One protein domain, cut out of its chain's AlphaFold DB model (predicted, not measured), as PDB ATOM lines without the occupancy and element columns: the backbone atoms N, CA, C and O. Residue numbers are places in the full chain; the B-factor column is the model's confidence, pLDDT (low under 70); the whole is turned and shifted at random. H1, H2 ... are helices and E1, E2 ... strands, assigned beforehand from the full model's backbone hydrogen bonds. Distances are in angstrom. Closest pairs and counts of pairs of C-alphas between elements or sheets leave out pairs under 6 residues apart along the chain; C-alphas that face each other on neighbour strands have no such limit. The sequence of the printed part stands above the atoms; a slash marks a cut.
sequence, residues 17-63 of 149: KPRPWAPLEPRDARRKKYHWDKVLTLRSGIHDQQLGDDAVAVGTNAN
ATOM      1  N   LYS A  17     119.185 153.835  93.079       39.19
ATOM      2  CA  LYS A  17     117.967 153.573  93.868       39.19
ATOM      3  C   LYS A  17     117.566 152.102  93.782       39.19
ATOM      4  O   LYS A  17     117.485 151.618  92.646       39.19
ATOM      5  N   PRO A  18     117.311 151.415  94.905       44.78
ATOM      6  CA  PRO A  18     116.987 149.999  94.877       44.78
ATOM      7  C   PRO A  18     115.812 149.792  93.927       44.78
ATOM      8  O   PRO A  18     114.682 150.208  94.178       44.78
ATOM      9  N   ARG A  19     116.115 149.227  92.759       52.69
ATOM     10  CA  ARG A  19     115.087 148.868  91.799       52.69
ATOM     11  C   ARG A  19     114.408 147.641  92.392       52.69
ATOM     12  O   ARG A  19     115.137 146.727  92.791       52.69
ATOM     13  N   PRO A  20     113.064 147.593  92.461       61.31
ATOM     14  CA  PRO A  20     112.392 146.345  92.792       61.31
ATOM     15  C   PRO A  20     112.964 145.259  91.880       61.31
ATOM     16  O   PRO A  20     113.284 145.545  90.718       61.31
ATOM     17  N   TRP A  21     113.172 144.052  92.417       66.31
ATOM     18  CA  TRP A  21     113.778 142.979  91.632       66.31
ATOM     19  C   TRP A  21     113.075 142.857  90.287       66.31
ATOM     20  O   TRP A  21     111.848 142.976  90.205       66.31
ATOM     21  N   ALA A  22     113.867 142.624  89.239       75.19
ATOM     22  CA  ALA A  22     113.316 142.396  87.917       75.19
ATOM     23  C   ALA A  22     112.224 141.314  88.015       75.19
ATOM     24  O   ALA A  22     112.448 140.291  88.675       75.19
ATOM     25  N   PRO A  23     111.041 141.545  87.417       77.38
ATOM     26  CA  PRO A  23     109.968 140.569  87.466       77.38
ATOM     27  C   PRO A  23     110.450 139.244  86.872       77.38
ATOM     28  O   PRO A  23     111.303 139.216  85.983       77.38
ATOM     29  N   LEU A  24     109.900 138.140  87.380       80.50
ATOM     30  CA  LEU A  24     110.214 136.805  86.878       80.50
ATOM     31  C   LEU A  24     109.984 136.732  85.367       80.50
ATOM     32  O   LEU A  24     108.986 137.245  84.855       80.50
ATOM     33  N   GLU A  25     110.874 136.032  84.664       82.62
ATOM     34  CA  GLU A  25     110.657 135.746  83.252       82.62
ATOM     35  C   GLU A  25     109.315 135.016  83.062       82.62
ATOM     36  O   GLU A  25     108.995 134.107  83.839       82.62
ATOM     37  N   PRO A  26     108.531 135.326  82.009       84.56
ATOM     38  CA  PRO A  26     107.220 134.709  81.795       84.56
ATOM     39  C   PRO A  26     107.265 133.177  81.756       84.56
ATOM     40  O   PRO A  26     106.321 132.502  82.173       84.56
ATOM     41  N   ARG A  27     108.375 132.611  81.271       85.06
ATOM     42  CA  ARG A  27     108.615 131.167  81.249       85.06
ATOM     43  C   ARG A  27     108.716 130.585  82.659       85.06
ATOM     44  O   ARG A  27     108.119 129.544  82.928       85.06
ATOM     45  N   ASP A  28     109.445 131.247  83.547       80.75
ATOM     46  CA  ASP A  28     109.653 130.773  84.912       80.75
ATOM     47  C   ASP A  28     108.445 131.038  85.804       80.75
ATOM     48  O   ASP A  28     108.069 130.157  86.580       80.75
ATOM     49  N   ALA A  29     107.750 132.164  85.612       83.31
ATOM     50  CA  ALA A  29     106.463 132.424  86.253       83.31
ATOM     51  C   ALA A  29     105.447 131.301  85.954       83.31
ATOM     52  O   ALA A  29     104.805 130.792  86.870       83.31
ATOM     53  N   ARG A  30     105.369 130.828  84.699       84.19
ATOM     54  CA  ARG A  30     104.491 129.708  84.291       84.19
ATOM     55  C   ARG A  30     104.869 128.363  84.914       84.19
ATOM     56  O   ARG A  30     104.000 127.524  85.132       84.19
ATOM     57  N   ARG A  31     106.159 128.124  85.168       84.50
ATOM     58  CA  ARG A  31     106.648 126.878  85.794       84.50
ATOM     59  C   ARG A  31     106.456 126.874  87.304       84.50
ATOM     60  O   ARG A  31     106.490 125.815  87.935       84.50
ATOM     61  N   LYS A  32     106.286 128.050  87.898       84.81
ATOM     62  CA  LYS A  32     106.169 128.205  89.336       84.81
ATOM     63  C   LYS A  32     104.777 127.796  89.805       84.81
ATOM     64  O   LYS A  32     103.765 128.342  89.387       84.81
ATOM     65  N   LYS A  33     104.729 126.833  90.727       83.94
ATOM     66  CA  LYS A  33     103.465 126.267  91.226       83.94
ATOM     67  C   LYS A  33     102.655 127.238  92.102       83.94
ATOM     68  O   LYS A  33     101.439 127.111  92.172       83.94
ATOM     69  N   TYR A  34     103.319 128.169  92.785       79.94
ATOM     70  CA  TYR A  34     102.712 129.127  93.716       79.94
ATOM     71  C   TYR A  34     103.443 130.476  93.637       79.94
ATOM     72  O   TYR A  34     104.642 130.494  93.358       79.94
ATOM     73  N   HIS A  35     102.740 131.583  93.913       76.56
ATOM     74  CA  HIS A  35     103.289 132.953  93.899       76.56
ATOM     75  C   HIS A  35     104.083 133.270  92.621       76.56
ATOM     76  O   HIS A  35     105.242 133.685  92.678       76.56
ATOM     77  N   TRP A  36     103.484 132.989  91.463       75.94
ATOM     78  CA  TRP A  36     104.086 133.166  90.134       75.94
ATOM     79  C   TRP A  36     104.506 134.615  89.842       75.94
ATOM     80  O   TRP A  36     105.400 134.840  89.036       75.94
ATOM     81  N   ASP A  37     103.897 135.568  90.540       78.31
ATOM     82  CA  ASP A  37     104.104 137.013  90.482       78.31
ATOM     83  C   ASP A  37     105.263 137.511  91.364       78.31
ATOM     84  O   ASP A  37     105.774 138.608  91.151       78.31
ATOM     85  N   LYS A  38     105.710 136.717  92.345       73.06
ATOM     86  CA  LYS A  38     106.706 137.150  93.339       73.06
ATOM     87  C   LYS A  38     108.105 136.641  93.036       73.06
ATOM     88  O   LYS A  38     108.310 135.443  92.836       73.06
ATOM     89  N   VAL A  39     109.100 137.513  93.115       70.75
ATOM     90  CA  VAL A  39     110.515 137.132  93.008       70.75
ATOM     91  C   VAL A  39     110.961 136.436  94.309       70.75
ATOM     92  O   VAL A  39     110.462 136.746  95.386       70.75
ATOM     93  N   LEU A  40     111.802 135.397  94.202       67.38
ATOM     94  CA  LEU A  40     112.381 134.615  95.321       67.38
ATOM     95  C   LEU A  40     111.406 133.967  96.338       67.38
ATOM     96  O   LEU A  40     111.844 133.356  97.306       67.38
ATOM     97  N   THR A  41     110.092 133.987  96.097       67.94
ATOM     98  CA  THR A  41     109.093 133.431  97.034       67.94
ATOM     99  C   THR A  41     108.372 132.217  96.449       67.94
ATOM    100  O   THR A  41     107.453 132.398  95.661       67.94
ATOM    101  N   LEU A  42     108.725 130.972  96.798       68.75
ATOM    102  CA  LEU A  42     107.987 129.788  96.301       68.75
ATOM    103  C   LEU A  42     106.785 129.408  97.180       68.75
ATOM    104  O   LEU A  42     105.750 129.007  96.667       68.75
ATOM    105  N   ARG A  43     106.908 129.518  98.502       68.19
ATOM    106  CA  ARG A  43     105.826 129.337  99.483       68.19
ATOM    107  C   ARG A  43     105.978 130.448 100.522       68.19
ATOM    108  O   ARG A  43     107.108 130.821 100.820       68.19
ATOM    109  N   SER A  44     104.875 130.997 101.028       64.94
ATOM    110  CA  SER A  44     104.844 132.171 101.917       64.94
ATOM    111  C   SER A  44     105.406 131.898 103.325       64.94
ATOM    112  O   SER A  44     104.654 131.859 104.294       64.94
ATOM    113  N   GLY A  45     106.710 131.650 103.436       67.31
ATOM    114  CA  GLY A  45     107.390 131.387 104.710       67.31
ATOM    115  C   GLY A  45     108.505 132.373 105.041       67.31
ATOM    116  O   GLY A  45     108.928 132.426 106.187       67.31
ATOM    117  N   ILE A  46     108.978 133.150 104.071       70.50
ATOM    118  CA  ILE A  46     109.973 134.205 104.265       70.50
ATOM    119  C   ILE A  46     109.354 135.479 103.703       70.50
ATOM    120  O   ILE A  46     108.793 135.460 102.606       70.50
ATOM    121  N   HIS A  47     109.409 136.541 104.492       71.56
ATOM    122  CA  HIS A  47     108.923 137.866 104.165       71.56
ATOM    123  C   HIS A  47     110.105 138.816 104.128       71.56
ATOM    124  O   HIS A  47     110.922 138.832 105.047       71.56
ATOM    125  N   ASP A  48     110.169 139.614 103.081       70.12
ATOM    126  CA  ASP A  48     111.077 140.731 102.955       70.12
ATOM    127  C   ASP A  48     110.280 142.040 102.972       70.12
ATOM    128  O   ASP A  48     109.179 142.138 102.424       70.12
ATOM    129  N   GLN A  49     110.814 143.039 103.662       67.44
ATOM    130  CA  GLN A  49     110.274 144.385 103.706       67.44
ATOM    131  C   GLN A  49     111.413 145.368 103.501       67.44
ATOM    132  O   GLN A  49     112.350 145.444 104.295       67.44
ATOM    133  N   GLN A  50     111.305 146.161 102.446       69.25
ATOM    134  CA  GLN A  50     112.185 147.294 102.243       69.25
ATOM    135  C   GLN A  50     111.830 148.401 103.243       69.25
ATOM    136  O   GLN A  50     110.704 148.895 103.254       69.25
ATOM    137  N   LEU A  51     112.778 148.748 104.115       67.44
ATOM    138  CA  LEU A  51     112.633 149.789 105.141       67.44
ATOM    139  C   LEU A  51     113.171 151.147 104.680       67.44
ATOM    140  O   LEU A  51     112.862 152.164 105.294       67.44
ATOM    141  N   GLY A  52     113.953 151.168 103.604       62.12
ATOM    142  CA  GLY A  52     114.538 152.375 103.037       62.12
ATOM    143  C   GLY A  52     115.388 152.070 101.809       62.12
ATOM    144  O   GLY A  52     115.360 150.958 101.270       62.12
ATOM    145  N   ASP A  53     116.156 153.066 101.376       59.25
ATOM    146  CA  ASP A  53     117.014 152.957 100.191       59.25
ATOM    147  C   ASP A  53     118.205 152.000 100.395       59.25
ATOM    148  O   ASP A  53     118.749 151.476  99.425       59.25
ATOM    149  N   ASP A  54     118.577 151.742 101.648       58.28
ATOM    150  CA  ASP A  54     119.753 150.983 102.083       58.28
ATOM    151  C   ASP A  54     119.427 149.844 103.068       58.28
ATOM    152  O   ASP A  54     120.323 149.121 103.502       58.28
ATOM    153  N   ALA A  55     118.148 149.643 103.401       50.75
ATOM    154  CA  ALA A  55     117.727 148.661 104.392       50.75
ATOM    155  C   ALA A  55     116.583 147.772 103.890       50.75
ATOM    156  O   ALA A  55     115.514 148.243 103.488       50.75
ATOM    157  N   VAL A  56     116.787 146.459 103.991       65.81
ATOM    158  CA  VAL A  56     115.767 145.424 103.796       65.81
ATOM    159  C   VAL A  56     115.734 144.552 105.047       65.81
ATOM    160  O   VAL A  56     116.746 143.974 105.437       65.81
ATOM    161  N   ALA A  57     114.566 144.441 105.674       69.56
ATOM    162  CA  ALA A  57     114.312 143.435 106.689       69.56
ATOM    163  C   ALA A  57     113.879 142.149 106.006       69.56
ATOM    164  O   ALA A  57     112.986 142.156 105.165       69.56
ATOM    165  N   VAL A  58     114.480 141.038 106.412       70.94
ATOM    166  CA  VAL A  58     114.058 139.698 106.014       70.94
ATOM    167  C   VAL A  58     113.716 138.931 107.279       70.94
ATOM    168  O   VAL A  58     114.501 138.896 108.224       70.94
ATOM    169  N   GLY A  59     112.541 138.317 107.308       70.38
ATOM    170  CA  GLY A  59     112.049 137.595 108.470       70.38
ATOM    171  C   GLY A  59     111.081 136.483 108.105       70.38
ATOM    172  O   GLY A  59     110.661 136.320 106.963       70.38
ATOM    173  N   THR A  60     110.713 135.691 109.099       72.62
ATOM    174  CA  THR A  60     109.673 134.672 108.984       72.62
ATOM    175  C   THR A  60     108.753 134.782 110.186       72.62
ATOM    176  O   THR A  60     109.215 134.981 111.306       72.62
ATOM    177  N   ASN A  61     107.448 134.659 109.958       74.00
ATOM    178  CA  ASN A  61     106.463 134.543 111.032       74.00
ATOM    179  C   ASN A  61     106.337 133.099 111.547       74.00
ATOM    180  O   ASN A  61     105.537 132.825 112.440       74.00
ATOM    181  N   ALA A  62     107.083 132.152 110.973       73.38
ATOM    182  CA  ALA A  62     107.047 130.774 111.411       73.38
ATOM    183  C   ALA A  62     107.726 130.645 112.781       73.38
ATOM    184  O   ALA A  62     108.921 130.903 112.907       73.38
ATOM    185  N   ASN A  63     106.992 130.152 113.786       69.69
ATOM    186  CA  ASN A  63     107.514 129.934 115.147       69.69
ATOM    187  C   ASN A  63     108.830 129.127 115.172       69.69
ATOM    188  O   ASN A  63     109.692 129.360 116.010       69.69
TER     189      ASN A  63
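AT A GLANCE: This is residues 17 to 63 of the 149 residues of the protein "Virion morphogenesis family protein" of Acidovorax anthurii (UniProt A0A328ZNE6). With little regular structure, this is a flat, open, winding chain: residues 17 to 25 run down one side to a short helix, H1, and a long winding link leads back to a small hairpin of E1 and E2 at the opposite end. The printed part has 47 residues, 14 of them in named elements, in the order H1, E1, E2, class mixed, with E1 and E2 antiparallel. It is loose, with a radius of gyration of the C-alphas of 12.4 A and spans of 33 by 31 by 8 A.

HOW THE PARTS SIT: Look first at H1, residues 26 to 31, where every O i to N i+4 pair is within hydrogen-bond range. Then find the hairpin of E1, residues 47 to 50, and E2, residues 56 to 59, antiparallel at 163 degrees. N 47 and O 59, and N 49 and O 57, are within hydrogen-bond range, each at 2.8 A. H1 and E2 are apart.

IN THESE COORDINATES: Find C-alpha 26 at (107.220, 134.709, 81.795); from there H1 runs 8.8 A. E1 spans 10.2 A and E2 9.8 A, ending at C-alpha 59, (112.049, 137.595, 108.470).

THE WHOLE: The farthest C-alphas, of Arg 27 and Asn 63, are 33.9 A apart. The printed part has no cut. The link from H1 to E1 is long, 15 residues; E1 to E2 is tight. The model's pLDDT is under 70 at residues 17 to 21, 40 to 45, 49 to 57 and 63.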